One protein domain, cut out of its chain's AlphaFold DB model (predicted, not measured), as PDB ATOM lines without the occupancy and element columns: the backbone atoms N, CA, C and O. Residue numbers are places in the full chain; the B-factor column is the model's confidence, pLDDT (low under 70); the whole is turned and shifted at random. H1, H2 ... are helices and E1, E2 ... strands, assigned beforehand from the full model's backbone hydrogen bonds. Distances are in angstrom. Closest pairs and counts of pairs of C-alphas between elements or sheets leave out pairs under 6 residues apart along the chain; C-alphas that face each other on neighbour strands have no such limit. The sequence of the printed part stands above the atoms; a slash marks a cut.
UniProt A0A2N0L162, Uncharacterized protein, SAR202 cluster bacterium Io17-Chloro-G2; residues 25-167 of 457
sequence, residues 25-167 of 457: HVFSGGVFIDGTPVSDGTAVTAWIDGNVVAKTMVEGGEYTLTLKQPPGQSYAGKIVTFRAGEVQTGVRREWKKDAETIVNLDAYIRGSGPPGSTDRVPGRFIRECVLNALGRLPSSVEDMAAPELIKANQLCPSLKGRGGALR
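Overview. This is residues 25 to 167 of the 457 residues of an uncharacterized protein of SAR202 cluster bacterium Io17-Chloro-G2 (UniProt A0A2N0L162). Look for two lobes: a small flattened barrel, loosely closed, of two strongly twisted sheets partly face to face, E3 E2 E5 E6 and E1 E4 E7 E8, and beside it a smaller lobe in which H1 has H2 near one end and H3 near the other. E6 and E8 come together at one seam of the barrel and E3 and E4 at the other, and residues 108 to 122 lead across to the helices. The printed part has 143 residues with eight named strands, then three named helices. The first sheet has the order E3 E2 E5 E6, antiparallel; the second is branched and mixed; the class is mixed, helices and strands. The whole is compact, with a radius of gyration of the C-alphas of 15.8 A, and flat, spanning 42 by 41 by 17 A.

Along the chain. Begin with the first sheet: E3 is residues 51 to 57, 18.0 A long, E2 43 to 48, 16.7 A, E5 79 to 84, 17.0 A, and E6 87 to 94, 20.1 A. Find C-alpha 25 at (371.839, 242.903, 224.139); from there E1 runs 24.1 A to residue 33. E4 is residues 62 to 68, 19.8 A, E7 99 to 102 and E8 105 to 107. H1 is residues 123 to 134, 16.5 A, and H2 146 to 155, 14.3 A. H3, residues 163 to 166, ends at C-alpha 166, (371.564, 255.908, 255.030).

Arrangement. In the first sheet look at the hairpin E2 and E3, with N 46 and O 54 2.9 A apart, and the hairpin E5 and E6, with N 80 and O 93 2.7 A apart; E2 and E5 are antiparallel neighbours, with N 47 and O 81 within hydrogen-bond range at 2.8 A. E6 bends by 64 degrees at residue 90. E1 bends by 57 degrees at residue 30; E4, antiparallel, lies on one side of it, with N 27 and O 65 2.8 A apart. On the other side are E7 and E8, both parallel to E1, with N 101 and O 26 2.8 A apart and N 32 and O 105 2.8 A apart. Between the sheets, the closest C-alphas of E3 and E4, Ala 54 and Leu 67, are 5.6 A apart; those of E6 and E8, Thr 89 and Ala 107, 4.6 A. H1 only grazes the first sheet with residues 125 to 129, and H2 with 154 to 155. H1 touches H2 with residues 129 to 134 alone, closest at the C-alphas of Ala 133 and Ala 152, 5.9 A, at a steep tilt of 62 degrees, opposite ways. H1 touches H3 with residues 123 to 127 alone, closest at the C-alphas of Gly 123 and Ala 165, 4.7 A. In H1 and H2 every O i to N i+4 pair is within hydrogen-bond range; H3 is too short for one.

Size, cuts and confidence. The two C-alphas farthest apart, Gly 72 and Pro 114, are 48.2 A from each other. The printed part has no cut; the links E8 to H1 and H1 to H2 are long. The mean pLDDT of the printed part is 72.6, and 57 residues are under 70, among them 32 to 41, 86 to 92 and 106 to 125.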
ATOM      1  N   HIS A  25     371.784 243.844 223.020       93.06
ATOM      2  CA  HIS A  25     371.839 242.903 224.139       93.06
ATOM      3  C   HIS A  25     370.416 242.559 224.554       93.06
ATOM      4  O   HIS A  25     369.631 243.448 224.894       93.06
ATOM      5  N   VAL A  26     370.070 241.277 224.506       89.12
ATOM      6  CA  VAL A  26     368.761 240.778 224.928       89.12
ATOM      7  C   VAL A  26     368.827 240.313 226.380       89.12
ATOM      8  O   VAL A  26     369.673 239.497 226.735       89.12
ATOM      9  N   PHE A  27     367.917 240.812 227.215       88.25
ATOM     10  CA  PHE A  27     367.681 240.317 228.568       88.25
ATOM     11  C   PHE A  27     366.333 239.611 228.645       88.25
ATOM     12  O   PHE A  27     365.340 240.137 228.144       88.25
ATOM     13  N   SER A  28     366.282 238.448 229.286       81.56
ATOM     14  CA  SER A  28     365.036 237.697 229.469       81.56
ATOM     15  C   SER A  28     364.978 236.981 230.815       81.56
ATOM     16  O   SER A  28     366.013 236.612 231.365       81.56
ATOM     17  N   GLY A  29     363.781 236.731 231.341       70.50
ATOM     18  CA  GLY A  29     363.602 236.052 232.631       70.50
ATOM     19  C   GLY A  29     362.206 236.228 233.216       70.50
ATOM     20  O   GLY A  29     361.343 236.842 232.589       70.50
ATOM     21  N   GLY A  30     361.990 235.687 234.414       67.00
ATOM     22  CA  GLY A  30     360.776 235.922 235.197       67.00
ATOM     23  C   GLY A  30     360.813 237.264 235.932       67.00
ATOM     24  O   GLY A  30     361.890 237.772 236.262       67.00
ATOM     25  N   VAL A  31     359.640 237.838 236.207       70.94
ATOM     26  CA  VAL A  31     359.506 239.086 236.974       70.94
ATOM     27  C   VAL A  31     358.649 238.852 238.210       70.94
ATOM     28  O   VAL A  31     357.518 238.379 238.116       70.94
ATOM     29  N   PHE A  32     359.178 239.224 239.372       64.25
ATOM     30  CA  PHE A  32     358.563 238.991 240.671       64.25
ATOM     31  C   PHE A  32     358.502 240.273 241.498       64.25
ATOM     32  O   PHE A  32     359.427 241.086 241.493       64.25
ATOM     33  N   ILE A  33     357.429 240.412 242.267       61.09
ATOM     34  CA  ILE A  33     357.254 241.416 243.313       61.09
ATOM     35  C   ILE A  33     357.004 240.679 244.629       61.09
ATOM     36  O   ILE A  33     356.054 239.909 244.737       61.09
ATOM     37  N   ASP A  34     357.860 240.897 245.630       52.03
ATOM     38  CA  ASP A  34     357.799 240.226 246.940       52.03
ATOM     39  C   ASP A  34     357.743 238.687 246.839       52.03
ATOM     40  O   ASP A  34     357.151 238.003 247.670       52.03
ATOM     41  N   GLY A  35     358.377 238.137 245.801       49.16
ATOM     42  CA  GLY A  35     358.392 236.704 245.510       49.16
ATOM     43  C   GLY A  35     357.183 236.167 244.746       49.16
ATOM     44  O   GLY A  35     357.203 235.003 244.353       49.16
ATOM     45  N   THR A  36     356.186 237.003 244.463       48.56
ATOM     46  CA  THR A  36     355.027 236.646 243.641       48.56
ATOM     47  C   THR A  36     355.251 237.087 242.192       48.56
ATOM     48  O   THR A  36     355.698 238.216 241.981       48.56
ATOM     49  N   PRO A  37     354.946 236.250 241.183       59.53
ATOM     50  CA  PRO A  37     354.980 236.664 239.782       59.53
ATOM     51  C   PRO A  37     354.099 237.892 239.535       59.53
ATOM     52  O   PRO A  37     353.000 237.998 240.084       59.53
ATOM     53  N   VAL A  38     354.579 238.829 238.722       65.88
ATOM     54  CA  VAL A  38     353.802 240.026 238.367       65.88
ATOM     55  C   VAL A  38     352.781 239.710 237.275       65.88
ATOM     56  O   VAL A  38     352.994 238.819 236.456       65.88
ATOM     57  N   SER A  39     351.674 240.449 237.250       61.31
ATOM     58  CA  SER A  39     350.634 240.279 236.233       61.31
ATOM     59  C   SER A  39     351.111 240.699 234.843       61.31
ATOM     60  O   SER A  39     351.918 241.626 234.698       61.31
ATOM     61  N   ASP A  40     350.544 240.064 233.823       69.38
ATOM     62  CA  ASP A  40     350.757 240.429 232.425       69.38
ATOM     63  C   ASP A  40     350.410 241.901 232.166       69.38
ATOM     64  O   ASP A  40     349.546 242.495 232.815       69.38
ATOM     65  N   GLY A  41     351.133 242.515 231.232       69.94
ATOM     66  CA  GLY A  41     351.052 243.949 230.954       69.94
ATOM     67  C   GLY A  41     351.882 244.828 231.895       69.94
ATOM     68  O   GLY A  41     352.005 246.029 231.647       69.94
ATOM     69  N   THR A  42     352.513 244.268 232.936       78.19
ATOM     70  CA  THR A  42     353.468 245.016 233.769       78.19
ATOM     71  C   THR A  42     354.663 245.461 232.925       78.19
ATOM     72  O   THR A  42     355.314 244.647 232.274       78.19
ATOM     73  N   ALA A  43     354.989 246.753 232.938       85.94
ATOM     74  CA  ALA A  43     356.122 247.269 232.176       85.94
ATOM     75  C   ALA A  43     357.460 246.899 232.827       85.94
ATOM     76  O   ALA A  43     357.674 247.184 234.001       85.94
ATOM     77  N   VAL A  44     358.407 246.373 232.054       92.56
ATOM     78  CA  VAL A  44     359.810 246.261 232.467       92.56
ATOM     79  C   VAL A  44     360.629 247.302 231.722       92.56
ATOM     80  O   VAL A  44     360.574 247.378 230.495       92.56
ATOM     81  N   THR A  45     361.399 248.108 232.452       87.38
ATOM     82  CA  THR A  45     362.278 249.135 231.868       87.38
ATOM     83  C   THR A  45     363.731 248.878 232.230       87.38
ATOM     84  O   THR A  45     364.038 248.570 233.381       87.38
ATOM     85  N   ALA A  46     364.624 249.023 231.251       91.25
ATOM     86  CA  ALA A  46     366.065 249.030 231.471       91.25
ATOM     87  C   ALA A  46     366.609 250.451 231.426       91.25
ATOM     88  O   ALA A  46     366.210 251.255 230.579       91.25
ATOM     89  N   TRP A  47     367.562 250.717 232.310       87.06
ATOM     90  CA  TRP A  47     368.171 252.019 232.490       87.06
ATOM     91  C   TRP A  47     369.689 251.915 232.405       87.06
ATOM     92  O   TRP A  47     370.290 251.007 232.980       87.06
ATOM     93  N   ILE A  48     370.302 252.869 231.710       84.69
ATOM     94  CA  ILE A  48     371.750 253.088 231.678       84.69
ATOM     95  C   ILE A  48     371.973 254.573 231.956       84.69
ATOM     96  O   ILE A  48     371.308 255.421 231.362       84.69
ATOM     97  N   ASP A  49     372.873 254.886 232.889       79.62
ATOM     98  CA  ASP A  49     373.206 256.263 233.290       79.62
ATOM     99  C   ASP A  49     371.972 257.125 233.636       79.62
ATOM    100  O   ASP A  49     371.917 258.314 233.334       79.62
ATOM    101  N   GLY A  50     370.949 256.513 234.242       70.44
ATOM    102  CA  GLY A  50     369.722 257.203 234.652       70.44
ATOM    103  C   GLY A  50     368.712 257.474 233.531       70.44
ATOM    104  O   GLY A  50     367.672 258.063 233.804       70.44
ATOM    105  N   ASN A  51     368.953 256.995 232.306       81.50
ATOM    106  CA  ASN A  51     368.022 257.116 231.181       81.50
ATOM    107  C   ASN A  51     367.384 255.768 230.839       81.50
ATOM    108  O   ASN A  51     368.073 254.747 230.834       81.50
ATOM    109  N   VAL A  52     366.089 255.761 230.505       87.81
ATOM    110  CA  VAL A  52     365.423 254.565 229.964       87.81
ATOM    111  C   VAL A  52     365.996 254.271 228.584       87.81
ATOM    112  O   VAL A  52     365.859 255.081 227.670       87.81
ATOM    113  N   VAL A  53     366.605 253.100 228.422       92.88
ATOM    114  CA  VAL A  53     367.201 252.662 227.148       92.88
ATOM    115  C   VAL A  53     366.399 251.562 226.456       92.88
ATOM    116  O   VAL A  53     366.580 251.333 225.263       92.88
ATOM    117  N   ALA A  54     365.506 250.884 227.181       94.69
ATOM    118  CA  ALA A  54     364.564 249.924 226.616       94.69
ATOM    119  C   ALA A  54     363.343 249.742 227.527       94.69
ATOM    120  O   ALA A  54     363.430 249.909 228.747       94.69
ATOM    121  N   LYS A  55     362.217 249.341 226.931       93.75
ATOM    122  CA  LYS A  55     360.977 248.985 227.629       93.75
ATOM    123  C   LYS A  55     360.329 247.766 226.970       93.75
ATOM    124  O   LYS A  55     360.365 247.647 225.749       93.75
ATOM    125  N   THR A  56     359.733 246.889 227.770       94.94
ATOM    126  CA  THR A  56     358.902 245.762 227.319       94.94
ATOM    127  C   THR A  56     357.729 245.564 228.279       94.94
ATOM    128  O   THR A  56     357.675 246.224 229.320       94.94
ATOM    129  N   MET A  57     356.798 244.679 227.934       87.31
ATOM    130  CA  MET A  57     355.704 244.260 228.812       87.31
ATOM    131  C   MET A  57     355.902 242.808 229.231       87.31
ATOM    132  O   MET A  57     356.463 242.015 228.476       87.31
ATOM    133  N   VAL A  58     355.454 242.485 230.441       82.06
ATOM    134  CA  VAL A  58     355.412 241.111 230.934       82.06
ATOM    135  C   VAL A  58     354.274 240.349 230.257       82.06
ATOM    136  O   VAL A  58     353.171 240.883 230.136       82.06
ATOM    137  N   GLU A  59     354.541 239.115 229.843       74.31
ATOM    138  CA  GLU A  59     353.569 238.173 229.279       74.31
ATOM    139  C   GLU A  59     353.849 236.774 229.846       74.31
ATOM    140  O   GLU A  59     354.994 236.319 229.840       74.31
ATOM    141  N   GLY A  60     352.831 236.106 230.391       61.12
ATOM    142  CA  GLY A  60     352.996 234.838 231.102       61.12
ATOM    143  C   GLY A  60     353.951 234.918 232.302       61.12
ATOM    144  O   GLY A  60     354.644 233.946 232.589       61.12
ATOM    145  N   GLY A  61     354.045 236.074 232.970       61.50
ATOM    146  CA  GLY A  61     354.997 236.301 234.072       61.50
ATOM    147  C   GLY A  61     356.470 236.462 233.652       61.50
ATOM    148  O   GLY A  61     357.350 236.596 234.510       61.50
ATOM    149  N   GLU A  62     356.757 236.491 232.349       72.38
ATOM    150  CA  GLU A  62     358.096 236.675 231.793       72.38
ATOM    151  C   GLU A  62     358.270 237.995 231.061       72.38
ATOM    152  O   GLU A  62     357.322 238.585 230.557       72.38
ATOM    153  N   TYR A  63     359.523 238.422 230.922       86.56
ATOM    154  CA  TYR A  63     359.890 239.535 230.062       86.56
ATOM    155  C   TYR A  63     360.982 239.132 229.069       86.56
ATOM    156  O   TYR A  63     361.869 238.330 229.366       86.56
ATOM    157  N   THR A  64     360.946 239.741 227.885       86.69
ATOM    158  CA  THR A  64     362.073 239.779 226.945       86.69
ATOM    159  C   THR A  64     362.297 241.224 226.528       86.69
ATOM    160  O   THR A  64     361.398 241.885 226.007       86.69
ATOM    161  N   LEU A  65     363.496 241.734 226.786       91.56
ATOM    162  CA  LEU A  65     363.859 243.135 226.627       91.56
ATOM    163  C   LEU A  65     365.111 243.252 225.761       91.56
ATOM    164  O   LEU A  65     366.174 242.758 226.124       91.56
ATOM    165  N   THR A  66     364.993 243.931 224.623       94.50
ATOM    166  CA  THR A  66     366.112 244.137 223.693       94.50
ATOM    167  C   THR A  66     366.668 245.548 223.842       94.50
ATOM    168  O   THR A  66     365.969 246.521 223.561       94.50
ATOM    169  N   LEU A  67     367.932 245.669 224.247       94.12
ATOM    170  CA  LEU A  67     368.647 246.943 224.318       94.12
ATOM    171  C   LEU A  67     369.461 247.125 223.044       94.12
ATOM    172  O   LEU A  67     370.450 246.422 222.842       94.12
ATOM    173  N   LYS A  68     369.061 248.078 222.202       93.69
ATOM    174  CA  LYS A  68     369.797 248.457 220.990       93.69
ATOM    175  C   LYS A  68     370.732 249.619 221.311       93.69
ATOM    176  O   LYS A  68     370.283 250.629 221.851       93.69
ATOM    177  N   GLN A  69     372.012 249.491 220.977       91.75
ATOM    178  CA  GLN A  69     372.966 250.586 221.113       91.75
ATOM    179  C   GLN A  69     372.707 251.632 220.012       91.75
ATOM    180  O   GLN A  69     372.767 251.285 218.830       91.75
ATOM    181  N   PRO A  70     372.415 252.901 220.354       88.62
ATOM    182  CA  PRO A  70     372.172 253.931 219.356       88.62
ATOM    183  C   PRO A  70     373.474 254.341 218.641       88.62
ATOM    184  O   PRO A  70     374.559 254.242 219.227       88.62
ATOM    185  N   PRO A  71     373.393 254.835 217.391       84.50
ATOM    186  CA  PRO A  71     374.558 255.334 216.666       84.50
ATOM    187  C   PRO A  71     375.279 256.443 217.446       84.50
ATOM    188  O   PRO A  71     374.642 257.331 218.009       84.50
ATOM    189  N   GLY A  72     376.612 256.394 217.476       83.19
ATOM    190  CA  GLY A  72     377.440 257.408 218.143       83.19
ATOM    191  C   GLY A  72     377.538 257.287 219.668       83.19
ATOM    192  O   GLY A  72     378.240 258.084 220.282       83.19
ATOM    193  N   GLN A  73     376.895 256.293 220.292       85.12
ATOM    194  CA  GLN A  73     377.081 255.977 221.712       85.12
ATOM    195  C   GLN A  73     377.681 254.582 221.890       85.12
ATOM    196  O   GLN A  73     377.532 253.714 221.031       85.12
ATOM    197  N   SER A  74     378.338 254.360 223.030       88.94
ATOM    198  CA  SER A  74     378.831 253.045 223.438       88.94
ATOM    199  C   SER A  74     378.185 252.626 224.751       88.94
ATOM    200  O   SER A  74     378.210 253.378 225.731       88.94
ATOM    201  N   TYR A  75     377.606 251.427 224.765       90.69
ATOM    202  CA  TYR A  75     377.092 250.770 225.966       90.69
ATOM    203  C   TYR A  75     378.046 249.699 226.500       90.69
ATOM    204  O   TYR A  75     377.798 249.163 227.575       90.69
ATOM    205  N   ALA A  76     379.150 249.407 225.803       84.69
ATOM    206  CA  ALA A  76     380.137 248.422 226.244       84.69
ATOM    207  C   ALA A  76     380.614 248.712 227.679       84.69
ATOM    208  O   ALA A  76     381.048 249.825 227.979       84.69
ATOM    209  N   GLY A  77     380.494 247.721 228.569       74.94
ATOM    210  CA  GLY A  77     380.903 247.834 229.973       74.94
ATOM    211  C   GLY A  77     379.951 248.625 230.875       74.94
ATOM    212  O   GLY A  77     380.156 248.676 232.087       74.94
ATOM    213  N   LYS A  78     378.895 249.243 230.326       81.38
ATOM    214  CA  LYS A  78     377.928 249.995 231.133       81.38
ATOM    215  C   LYS A  78     377.019 249.061 231.918       81.38
ATOM    216  O   LYS A  78     376.689 247.958 231.483       81.38
ATOM    217  N   ILE A  79     376.575 249.537 233.079       78.25
ATOM    218  CA  ILE A  79     375.656 248.793 233.935       78.25
ATOM    219  C   ILE A  79     374.214 249.115 233.559       78.25
ATOM    220  O   ILE A  79     373.776 250.260 233.631       78.25
ATOM    221  N   VAL A  80     373.477 248.062 233.228       83.81
ATOM    222  CA  VAL A  80     372.033 248.047 233.047       83.81
ATOM    223  C   VAL A  80     371.366 247.777 234.393       83.81
ATOM    224  O   VAL A  80     371.676 246.785 235.062       83.81
ATOM    225  N   THR A  81     370.442 248.648 234.783       78.50
ATOM    226  CA  THR A  81     369.523 248.432 235.910       78.50
ATOM    227  C   THR A  81     368.098 248.272 235.402       78.50
ATOM    228  O   THR A  81     367.764 248.743 234.315       78.50
ATOM    229  N   PHE A  82     367.252 247.592 236.175       83.75
ATOM    230  CA  PHE A  82     365.904 247.237 235.736       83.75
ATOM    231  C   PHE A  82     364.844 247.716 236.723       83.75
ATOM    232  O   PHE A  82     365.067 247.737 237.940       83.75
ATOM    233  N   ARG A  83     363.664 248.049 236.203       80.75
ATOM    234  CA  ARG A  83     362.450 248.272 236.993       80.75
ATOM    235  C   ARG A  83     361.317 247.397 236.483       80.75
ATOM    236  O   ARG A  83     361.229 247.180 235.276       80.75
ATOM    237  N   ALA A  84     360.461 246.957 237.398       79.19
ATOM    238  CA  ALA A  84     359.190 246.303 237.113       79.19
ATOM    239  C   ALA A  84     358.061 247.226 237.591       79.19
ATOM    240  O   ALA A  84     357.968 247.549 238.776       79.19
ATOM    241  N   GLY A  85     357.250 247.719 236.657       77.38
ATOM    242  CA  GLY A  85     356.383 248.873 236.873       77.38
ATOM    243  C   GLY A  85     357.198 250.086 237.331       77.38
ATOM    244  O   GLY A  85     358.237 250.411 236.753       77.38
ATOM    245  N   GLU A  86     356.749 250.707 238.418       67.25
ATOM    246  CA  GLU A  86     357.430 251.843 239.055       67.25
ATOM    247  C   GLU A  86     358.542 251.417 240.032       67.25
ATOM    248  O   GLU A  86     359.257 252.255 240.579       67.25
ATOM    249  N   VAL A  87     358.731 250.112 240.253       62.00
ATOM    250  CA  VAL A  87     359.585 249.600 241.330       62.00
ATOM    251  C   VAL A  87     360.961 249.225 240.803       62.00
ATOM    252  O   VAL A  87     361.104 248.420 239.881       62.00
ATOM    253  N   GLN A  88     362.002 249.782 241.422       64.06
ATOM    254  CA  GLN A  88     363.383 249.427 241.112       64.06
ATOM    255  C   GLN A  88     363.729 248.029 241.631       64.06
ATOM    256  O   GLN A  88     363.524 247.709 242.801       64.06
ATOM    257  N   THR A  89     364.297 247.211 240.749       67.50
ATOM    258  CA  THR A  89     364.839 245.895 241.100       67.50
ATOM    259  C   THR A  89     366.267 246.056 241.632       67.50
ATOM    260  O   THR A  89     366.979 246.993 241.258       67.50
ATOM    261  N   GLY A  90     366.724 245.127 242.476       55.00
ATOM    262  CA  GLY A  90     368.128 245.084 242.918       55.00
ATOM    263  C   GLY A  90     369.107 244.606 241.833       55.00
ATOM    264  O   GLY A  90     370.316 244.557 242.054       55.00
ATOM    265  N   VAL A  91     368.602 244.230 240.656       61.81
ATOM    266  CA  VAL A  91     369.366 243.547 239.613       61.81
ATOM    267  C   VAL A  91     370.212 244.531 238.806       61.81
ATOM    268  O   VAL A  91     369.734 245.557 238.319       61.81
ATOM    269  N   ARG A  92     371.485 244.169 238.621       69.38
ATOM    270  CA  ARG A  92     372.473 244.899 237.816       69.38
ATOM    271  C   ARG A  92     373.160 243.932 236.860       69.38
ATOM    272  O   ARG A  92     373.582 242.851 237.282       69.38
ATOM    273  N   ARG A  93     373.286 244.295 235.584       80.19
ATOM    274  CA  ARG A  93     374.025 243.504 234.588       80.19
ATOM    275  C   ARG A  93     374.851 244.403 233.690       80.19
ATOM    276  O   ARG A  93     374.417 245.489 233.338       80.19
ATOM    277  N   GLU A  94     376.037 243.945 233.327       82.69
ATOM    278  CA  GLU A  94     376.846 244.609 232.312       82.69
ATOM    279  C   GLU A  94     376.202 244.419 230.934       82.69
ATOM    280  O   GLU A  94     375.750 243.316 230.605       82.69
ATOM    281  N   TRP A  95     376.166 245.485 230.137       90.44
ATOM    282  CA  TRP A  95     375.790 245.396 228.735       90.44
ATOM    283  C   TRP A  95     376.947 244.809 227.914       90.44
ATOM    284  O   TRP A  95     378.091 245.263 228.006       90.44
ATOM    285  N   LYS A  96     376.642 243.807 227.091       88.62
ATOM    286  CA  LYS A  96     377.584 243.091 226.229       88.62
ATOM    287  C   LYS A  96     377.068 243.096 224.798       88.62
ATOM    288  O   LYS A  96     375.897 242.820 224.548       88.62
ATOM    289  N   LYS A  97     377.971 243.385 223.863       85.12
ATOM    290  CA  LYS A  97     377.665 243.414 222.435       85.12
ATOM    291  C   LYS A  97     377.175 242.046 221.956       85.12
ATOM    292  O   LYS A  97     377.846 241.043 222.184       85.12
ATOM    293  N   ASP A  98     376.030 242.056 221.280       85.75
ATOM    294  CA  ASP A  98     375.373 240.923 220.614       85.75
ATOM    295  C   ASP A  98     375.167 239.711 221.532       85.75
ATOM    296  O   ASP A  98     375.210 238.554 221.115       85.75
ATOM    297  N   ALA A  99     374.942 239.995 222.816       77.75
ATOM    298  CA  ALA A  99     374.761 238.992 223.847       77.75
ATOM    299  C   ALA A  99     373.282 238.738 224.155       77.75
ATOM    300  O   ALA A  99     372.397 239.567 223.927       77.75
ATOM    301  N   GLU A 100     373.035 237.587 224.769       73.06
ATOM    302  CA  GLU A 100     371.765 237.228 225.380       73.06
ATOM    303  C   GLU A 100     372.039 236.837 226.834       73.06
ATOM    304  O   GLU A 100     372.846 235.947 227.103       73.06
ATOM    305  N   THR A 101     371.402 237.530 227.778       69.19
ATOM    306  CA  THR A 101     371.571 237.294 229.212       69.19
ATOM    307  C   THR A 101     370.238 236.963 229.847       69.19
ATOM    308  O   THR A 101     369.283 237.733 229.786       69.19
ATOM    309  N   ILE A 102     370.206 235.836 230.543       66.06
ATOM    310  CA  ILE A 102     369.032 235.404 231.286       66.06
ATOM    311  C   ILE A 102     369.159 235.905 232.720       66.06
ATOM    312  O   ILE A 102     370.166 235.655 233.386       66.06
ATOM    313  N   VAL A 103     368.173 236.664 233.188       70.94
ATOM    314  CA  VAL A 103     368.163 237.230 234.533       70.94
ATOM    315  C   VAL A 103     366.733 237.435 235.021       70.94
ATOM    316  O   VAL A 103     365.929 238.076 234.355       70.94
ATOM    317  N   ASN A 104     366.423 236.899 236.199       67.25
ATOM    318  CA  ASN A 104     365.135 237.135 236.843       67.25
ATOM    319  C   ASN A 104     365.162 238.471 237.582       67.25
ATOM    320  O   ASN A 104     366.186 238.855 238.153       67.25
ATOM    321  N   LEU A 105     364.033 239.170 237.557       71.94
ATOM    322  CA  LEU A 105     363.859 240.462 238.197       71.94
ATOM    323  C   LEU A 105     363.036 240.292 239.467       71.94
ATOM    324  O   LEU A 105     361.831 240.086 239.392       71.94
ATOM    325  N   ASP A 106     363.675 240.428 240.625       63.56
ATOM    326  CA  ASP A 106     362.983 240.487 241.911       63.56
ATOM    327  C   ASP A 106     362.913 241.946 242.393       63.56
ATOM    328  O   ASP A 106     363.925 242.595 242.692       63.56
ATOM    329  N   ALA A 107     361.694 242.474 242.440       62.03
ATOM    330  CA  ALA A 107     361.339 243.738 243.063       62.03
ATOM    331  C   ALA A 107     360.714 243.483 244.445       62.03
ATOM    332  O   ALA A 107     360.086 242.452 244.679       62.03
ATOM    333  N   TYR A 108     360.866 244.428 245.373       52.50
ATOM    334  CA  TYR A 108     360.308 244.321 246.725       52.50
ATOM    335  C   TYR A 108     359.487 245.570 247.049       52.50
ATOM    336  O   TYR A 108     360.025 246.678 247.008       52.50
ATOM    337  N   ILE A 109     358.202 245.393 247.372       49.69
ATOM    338  CA  ILE A 109     357.251 246.481 247.658       49.69
ATOM    339  C   ILE A 109     356.844 246.490 249.136       49.69
ATOM    340  O   ILE A 109     356.688 247.566 249.719       49.69
ATOM    341  N   ARG A 110     356.721 245.327 249.791       43.16
ATOM    342  CA  ARG A 110     356.366 245.254 251.216       43.16
ATOM    343  C   ARG A 110     357.558 245.542 252.126       43.16
ATOM    344  O   ARG A 110     358.233 244.652 252.635       43.16
ATOM    345  N   GLY A 111     357.764 246.825 252.410       41.50
ATOM    346  CA  GLY A 111     358.325 247.257 253.687       41.50
ATOM    347  C   GLY A 111     357.251 247.188 254.776       41.50
ATOM    348  O   GLY A 111     356.146 247.685 254.579       41.50
ATOM    349  N   SER A 112     357.565 246.595 255.927       36.97
ATOM    350  CA  SER A 112     356.747 246.640 257.144       36.97
ATOM    351  C   SER A 112     356.524 248.090 257.582       36.97
ATOM    352  O   SER A 112     357.354 248.688 258.266       36.97
ATOM    353  N   GLY A 113     355.420 248.685 257.161       39.09
ATOM    354  CA  GLY A 113     355.007 249.992 257.633       39.09
ATOM    355  C   GLY A 113     353.514 250.209 257.405       39.09
ATOM    356  O   GLY A 113     352.903 249.472 256.632       39.09
ATOM    357  N   PRO A 114     352.918 251.186 258.105       32.59
ATOM    358  CA  PRO A 114     351.472 251.294 258.243       32.59
ATOM    359  C   PRO A 114     350.740 251.477 256.900       32.59
ATOM    360  O   PRO A 114     351.332 252.045 255.971       32.59
ATOM    361  N   PRO A 115     349.470 251.024 256.807       33.44
ATOM    362  CA  PRO A 115     348.661 251.106 255.593       33.44
ATOM    363  C   PRO A 115     348.501 252.564 255.148       33.44
ATOM    364  O   PRO A 115     348.193 253.426 255.967       33.44
ATOM    365  N   GLY A 116     348.715 252.841 253.858       42.88
ATOM    366  CA  GLY A 116     348.539 254.175 253.267       42.88
ATOM    367  C   GLY A 116     349.821 254.896 252.840       42.88
ATOM    368  O   GLY A 116     349.734 255.983 252.279       42.88
ATOM    369  N   SER A 117     351.012 254.318 253.036       40.69
ATOM    370  CA  SER A 117     352.218 254.871 252.409       40.69
ATOM    371  C   SER A 117     352.338 254.397 250.964       40.69
ATOM    372  O   SER A 117     352.589 253.215 250.718       40.69
ATOM    373  N   THR A 118     352.224 255.313 250.012       41.84
ATOM    374  CA  THR A 118     352.768 255.098 248.678       41.84
ATOM    375  C   THR A 118     354.296 255.074 248.793       41.84
ATOM    376  O   THR A 118     354.909 256.006 249.304       41.84
ATOM    377  N   ASP A 119     354.896 253.974 248.339       48.50
ATOM    378  CA  ASP A 119     356.333 253.801 248.094       48.50
ATOM    379  C   ASP A 119     357.256 253.507 249.304       48.50
ATOM    380  O   ASP A 119     357.637 254.385 250.081       48.50
ATOM    381  N   ARG A 120     357.697 252.244 249.462       53.72
ATOM    382  CA  ARG A 120     358.684 251.853 250.494       53.72
ATOM    383  C   ARG A 120     359.667 250.776 250.028       53.72
ATOM    384  O   ARG A 120     359.756 249.706 250.620       53.72
ATOM    385  N   VAL A 121     360.520 251.115 249.055       55.88
ATOM    386  CA  VAL A 121     361.792 250.392 248.824       55.88
ATOM    387  C   VAL A 121     362.549 250.272 250.162       55.88
ATOM    388  O   VAL A 121     362.801 251.312 250.784       55.88
ATOM    389  N   PRO A 122     362.900 249.068 250.657       59.88
ATOM    390  CA  PRO A 122     363.623 248.908 251.920       59.88
ATOM    391  C   PRO A 122     364.943 249.691 251.967       59.88
ATOM    392  O   PRO A 122     365.681 249.738 250.984       59.88
ATOM    393  N   GLY A 123     365.287 250.261 253.130       63.22
ATOM    394  CA  GLY A 123     366.474 251.118 253.282       63.22
ATOM    395  C   GLY A 123     367.798 250.454 252.882       63.22
ATOM    396  O   GLY A 123     368.705 251.140 252.423       63.22
ATOM    397  N   ARG A 124     367.887 249.117 252.964       63.62
ATOM    398  CA  ARG A 124     369.046 248.347 252.475       63.62
ATOM    399  C   ARG A 124     369.324 248.570 250.986       63.62
ATOM    400  O   ARG A 124     370.467 248.811 250.632       63.62
ATOM    401  N   PHE A 125     368.291 248.612 250.147       64.62
ATOM    402  CA  PHE A 125     368.454 248.798 248.703       64.62
ATOM    403  C   PHE A 125     368.839 250.236 248.353       64.62
ATOM    404  O   PHE A 125     369.585 250.468 247.406       64.62
ATOM    405  N   ILE A 126     368.384 251.212 249.149       70.56
ATOM    406  CA  ILE A 126     368.823 252.607 249.009       70.56
ATOM    407  C   ILE A 126     370.316 252.711 249.338       70.56
ATOM    408  O   ILE A 126     371.064 253.306 248.568       70.56
ATOM    409  N   ARG A 127     370.765 252.081 250.432       71.44
ATOM    410  CA  ARG A 127     372.186 252.042 250.811       71.44
ATOM    411  C   ARG A 127     373.044 251.338 249.764       71.44
ATOM    412  O   ARG A 127     374.061 251.884 249.360       71.44
ATOM    413  N   GLU A 128     372.615 250.179 249.275       59.53
ATOM    414  CA  GLU A 128     373.313 249.453 248.206       59.53
ATOM    415  C   GLU A 128     373.406 250.276 246.918       59.53
ATOM    416  O   GLU A 128     374.453 250.304 246.270       59.53
ATOM    417  N   CYS A 129     372.341 250.987 246.543       62.84
ATOM    418  CA  CYS A 129     372.380 251.864 245.382       62.84
ATOM    419  C   CYS A 129     373.403 252.996 245.569       62.84
ATOM    420  O   CYS A 129     374.239 253.212 244.691       62.84
ATOM    421  N   VAL A 130     373.381 253.680 246.719       75.94
ATOM    422  CA  VAL A 130     374.281 254.808 247.015       75.94
ATOM    423  C   VAL A 130     375.741 254.369 247.102       75.94
ATOM    424  O   VAL A 130     376.595 255.018 246.497       75.94
ATOM    425  N   LEU A 131     376.016 253.238 247.761       66.00
ATOM    426  CA  LEU A 131     377.348 252.630 247.814       66.00
ATOM    427  C   LEU A 131     377.917 252.427 246.406       66.00
ATOM    428  O   LEU A 131     379.058 252.784 246.137       66.00
ATOM    429  N   ASN A 132     377.102 251.915 245.485       51.28
ATOM    430  CA  ASN A 132     377.524 251.659 244.110       51.28
ATOM    431  C   ASN A 132     377.618 252.929 243.249       51.28
ATOM    432  O   ASN A 132     378.460 253.003 242.358       51.28
ATOM    433  N   ALA A 133     376.760 253.925 243.478       65.19
ATOM    434  CA  ALA A 133     376.779 255.188 242.737       65.19
ATOM    435  C   ALA A 133     378.012 256.046 243.073       65.19
ATOM    436  O   ALA A 133     378.560 256.730 242.198       65.19
ATOM    437  N   LEU A 134     378.434 256.016 244.341       72.88
ATOM    438  CA  LEU A 134     379.506 256.859 244.868       72.88
ATOM    439  C   LEU A 134     380.821 256.104 245.109       72.88
ATOM    440  O   LEU A 134     381.846 256.743 245.307       72.88
ATOM    441  N   GLY A 135     380.811 254.767 245.099       62.31
ATOM    442  CA  GLY A 135     381.962 253.941 245.490       62.31
ATOM    443  C   GLY A 135     382.237 253.938 247.001       62.31
ATOM    444  O   GLY A 135     383.211 253.347 247.452       62.31
ATOM    445  N   ARG A 136     381.381 254.601 247.784       75.75
ATOM    446  CA  ARG A 136     381.410 254.697 249.247       75.75
ATOM    447  C   ARG A 136     379.981 254.847 249.756       75.75
ATOM    448  O   ARG A 136     379.136 255.368 249.030       75.75
ATOM    449  N   LEU A 137     379.707 254.427 250.990       79.50
ATOM    450  CA  LEU A 137     378.402 254.615 251.625       79.50
ATOM    451  C   LEU A 137     378.478 255.756 252.653       79.50
ATOM    452  O   LEU A 137     379.080 255.567 253.707       79.50
ATOM    453  N   PRO A 138     377.897 256.934 252.369       80.00
ATOM    454  CA  PRO A 138     377.792 258.024 253.335       80.00
ATOM    455  C   PRO A 138     376.839 257.635 254.471       80.00
ATOM    456  O   PRO A 138     375.866 256.913 254.236       80.00
ATOM    457  N   SER A 139     377.107 258.108 255.689       81.81
ATOM    458  CA  SER A 139     376.286 257.771 256.862       81.81
ATOM    459  C   SER A 139     374.980 258.570 256.863       81.81
ATOM    460  O   SER A 139     373.955 258.116 257.383       81.81
ATOM    461  N   SER A 140     374.984 259.731 256.213       83.56
ATOM    462  CA  SER A 140     373.790 260.481 255.857       83.56
ATOM    463  C   SER A 140     373.984 261.301 254.575       83.56
ATOM    464  O   SER A 140     375.040 261.281 253.945       83.56
ATOM    465  N   VAL A 141     372.927 261.989 254.137       84.44
ATOM    466  CA  VAL A 141     372.979 262.862 252.950       84.44
ATOM    467  C   VAL A 141     373.886 264.069 253.192       84.44
ATOM    468  O   VAL A 141     374.498 264.574 252.258       84.44
ATOM    469  N   GLU A 142     374.010 264.494 254.446       86.88
ATOM    470  CA  GLU A 142     374.886 265.583 254.871       86.88
ATOM    471  C   GLU A 142     376.383 265.246 254.696       86.88
ATOM    472  O   GLU A 142     377.193 266.156 254.553       86.88
ATOM    473  N   ASP A 143     376.744 263.958 254.604       83.25
ATOM    474  CA  ASP A 143     378.118 263.486 254.357       83.25
ATOM    475  C   ASP A 143     378.491 263.431 252.856       83.25
ATOM    476  O   ASP A 143     379.525 262.863 252.466       83.25
ATOM    477  N   MET A 144     377.622 263.946 251.983       86.38
ATOM    478  CA  MET A 144     377.845 264.021 250.538       86.38
ATOM    479  C   MET A 144     378.201 265.448 250.125       86.38
ATOM    480  O   MET A 144     377.501 266.401 250.467       86.38
ATOM    481  N   ALA A 145     379.232 265.601 249.291       88.50
ATOM    482  CA  ALA A 145     379.434 266.851 248.572       88.50
ATOM    483  C   ALA A 145     378.265 267.092 247.596       88.50
ATOM    484  O   ALA A 145     377.672 266.145 247.076       88.50
ATOM    485  N   ALA A 146     377.953 268.351 247.275       83.69
ATOM    486  CA  ALA A 146     376.847 268.678 246.364       83.69
ATOM    487  C   ALA A 146     376.885 267.911 245.015       83.69
ATOM    488  O   ALA A 146     375.840 267.402 244.602       83.69
ATOM    489  N   PRO A 147     378.049 267.718 244.354       76.44
ATOM    490  CA  PRO A 147     378.137 266.891 243.148       76.44
ATOM    491  C   PRO A 147     377.825 265.407 243.394       76.44
ATOM    492  O   PRO A 147     377.198 264.757 242.557       76.44
ATOM    493  N   GLU A 148     378.228 264.864 244.546       80.81
ATOM    494  CA  GLU A 148     377.936 263.479 244.927       80.81
ATOM    495  C   GLU A 148     376.449 263.291 245.200       80.81
ATOM    496  O   GLU A 148     375.868 262.314 244.744       80.81
ATOM    497  N   LEU A 149     375.800 264.246 245.868       82.69
ATOM    498  CA  LEU A 149     374.364 264.190 246.116       82.69
ATOM    499  C   LEU A 149     373.552 264.267 244.816       82.69
ATOM    500  O   LEU A 149     372.555 263.557 244.663       82.69
ATOM    501  N   ILE A 150     373.973 265.100 243.861       75.62
ATOM    502  CA  ILE A 150     373.356 265.167 242.528       75.62
ATOM    503  C   ILE A 150     373.499 263.815 241.823       75.62
ATOM    504  O   ILE A 150     372.498 263.243 241.389       75.62
ATOM    505  N   LYS A 151     374.718 263.263 241.780       70.62
ATOM    506  CA  LYS A 151     375.002 261.956 241.174       70.62
ATOM    507  C   LYS A 151     374.218 260.826 241.851       70.62
ATOM    508  O   LYS A 151     373.637 259.985 241.171       70.62
ATOM    509  N   ALA A 152     374.154 260.820 243.180       70.88
ATOM    510  CA  ALA A 152     373.412 259.832 243.952       70.88
ATOM    511  C   ALA A 152     371.907 259.919 243.678       70.88
ATOM    512  O   ALA A 152     371.287 258.894 243.445       70.88
ATOM    513  N   ASN A 153     371.310 261.112 243.626       72.38
ATOM    514  CA  ASN A 153     369.884 261.254 243.304       72.38
ATOM    515  C   ASN A 153     369.556 260.903 241.844       72.38
ATOM    516  O   ASN A 153     368.473 260.387 241.575       72.38
ATOM    517  N   GLN A 154     370.473 261.167 240.909       65.25
ATOM    518  CA  GLN A 154     370.318 260.773 239.505       65.25
ATOM    519  C   GLN A 154     370.352 259.249 239.338       65.25
ATOM    520  O   GLN A 154     369.511 258.682 238.646       65.25
ATOM    521  N   LEU A 155     371.310 258.582 239.986       56.78
ATOM    522  CA  LEU A 155     371.510 257.135 239.856       56.78
ATOM    523  C   LEU A 155     370.624 256.313 240.802       56.78
ATOM    524  O   LEU A 155     370.334 255.151 240.517       56.78
ATOM    525  N   CYS A 156     370.171 256.913 241.902       65.12
ATOM    526  CA  CYS A 156     369.350 256.296 242.939       65.12
ATOM    527  C   CYS A 156     368.134 257.171 243.274       65.12
ATOM    528  O   CYS A 156     368.094 257.783 244.344       65.12
ATOM    529  N   PRO A 157     367.097 257.215 242.418       61.72
ATOM    530  CA  PRO A 157     365.932 258.075 242.645       61.72
ATOM    531  C   PRO A 157     365.212 257.810 243.974       61.72
ATOM    532  O   PRO A 157     364.681 258.737 244.580       61.72
ATOM    533  N   SER A 158     365.272 256.574 244.483       66.62
ATOM    534  CA  SER A 158     364.723 256.197 245.793       66.62
ATOM    535  C   SER A 158     365.435 256.844 246.994       66.62
ATOM    536  O   SER A 158     364.935 256.727 248.110       66.62
ATOM    537  N   LEU A 159     366.581 257.512 246.799       73.19
ATOM    538  CA  LEU A 159     367.250 258.314 247.832       73.19
ATOM    539  C   LEU A 159     366.521 259.644 248.088       73.19
ATOM    540  O   LEU A 159     366.560 260.165 249.207       73.19
ATOM    541  N   LYS A 160     365.846 260.200 247.073       68.88
ATOM    542  CA  LYS A 160     365.239 261.532 247.138       68.88
ATOM    543  C   LYS A 160     364.162 261.578 248.227       68.88
ATOM    544  O   LYS A 160     363.229 260.783 248.225       68.88
ATOM    545  N   GLY A 161     364.309 262.497 249.185       69.06
ATOM    546  CA  GLY A 161     363.408 262.610 250.342       69.06
ATOM    547  C   GLY A 161     363.547 261.485 251.381       69.06
ATOM    548  O   GLY A 161     362.786 261.445 252.342       69.06
ATOM    549  N   ARG A 162     364.519 260.575 251.218       70.12
ATOM    550  CA  ARG A 162     364.714 259.384 252.064       70.12
ATOM    551  C   ARG A 162     366.137 259.267 252.612       70.12
ATOM    552  O   ARG A 162     366.601 258.166 252.898       70.12
ATOM    553  N   GLY A 163     366.814 260.397 252.826       68.75
ATOM    554  CA  GLY A 163     368.187 260.444 253.348       68.75
ATOM    555  C   GLY A 163     368.391 259.702 254.676       68.75
ATOM    556  O   GLY A 163     369.459 259.146 254.915       68.75
ATOM    557  N   GLY A 164     367.340 259.577 255.497       72.94
ATOM    558  CA  GLY A 164     367.359 258.772 256.725       72.94
ATOM    559  C   GLY A 164     367.611 257.272 256.510       72.94
ATOM    560  O   GLY A 164     368.014 256.596 257.449       72.94
ATOM    561  N   ALA A 165     367.442 256.742 255.291       72.81
ATOM    562  CA  ALA A 165     367.742 255.343 254.966       72.81
ATOM    563  C   ALA A 165     369.246 255.005 255.018       72.81
ATOM    564  O   ALA A 165     369.599 253.826 255.134       72.81
ATOM    565  N   LEU A 166     370.107 256.027 254.932       76.62
ATOM    566  CA  LEU A 166     371.564 255.908 255.030       76.62
ATOM    567  C   LEU A 166     372.047 255.701 256.468       76.62
ATOM    568  O   LEU A 166     373.075 255.059 256.670       76.62
ATOM    569  N   ARG A 167     371.270 256.154 257.464       76.19
ATOM    570  CA  ARG A 167     371.614 255.991 258.879       76.19
ATOM    571  C   ARG A 167     371.561 254.505 259.236       76.19
ATOM    572  O   ARG A 167     370.502 253.876 259.184       76.19
TER     573      ARG A 167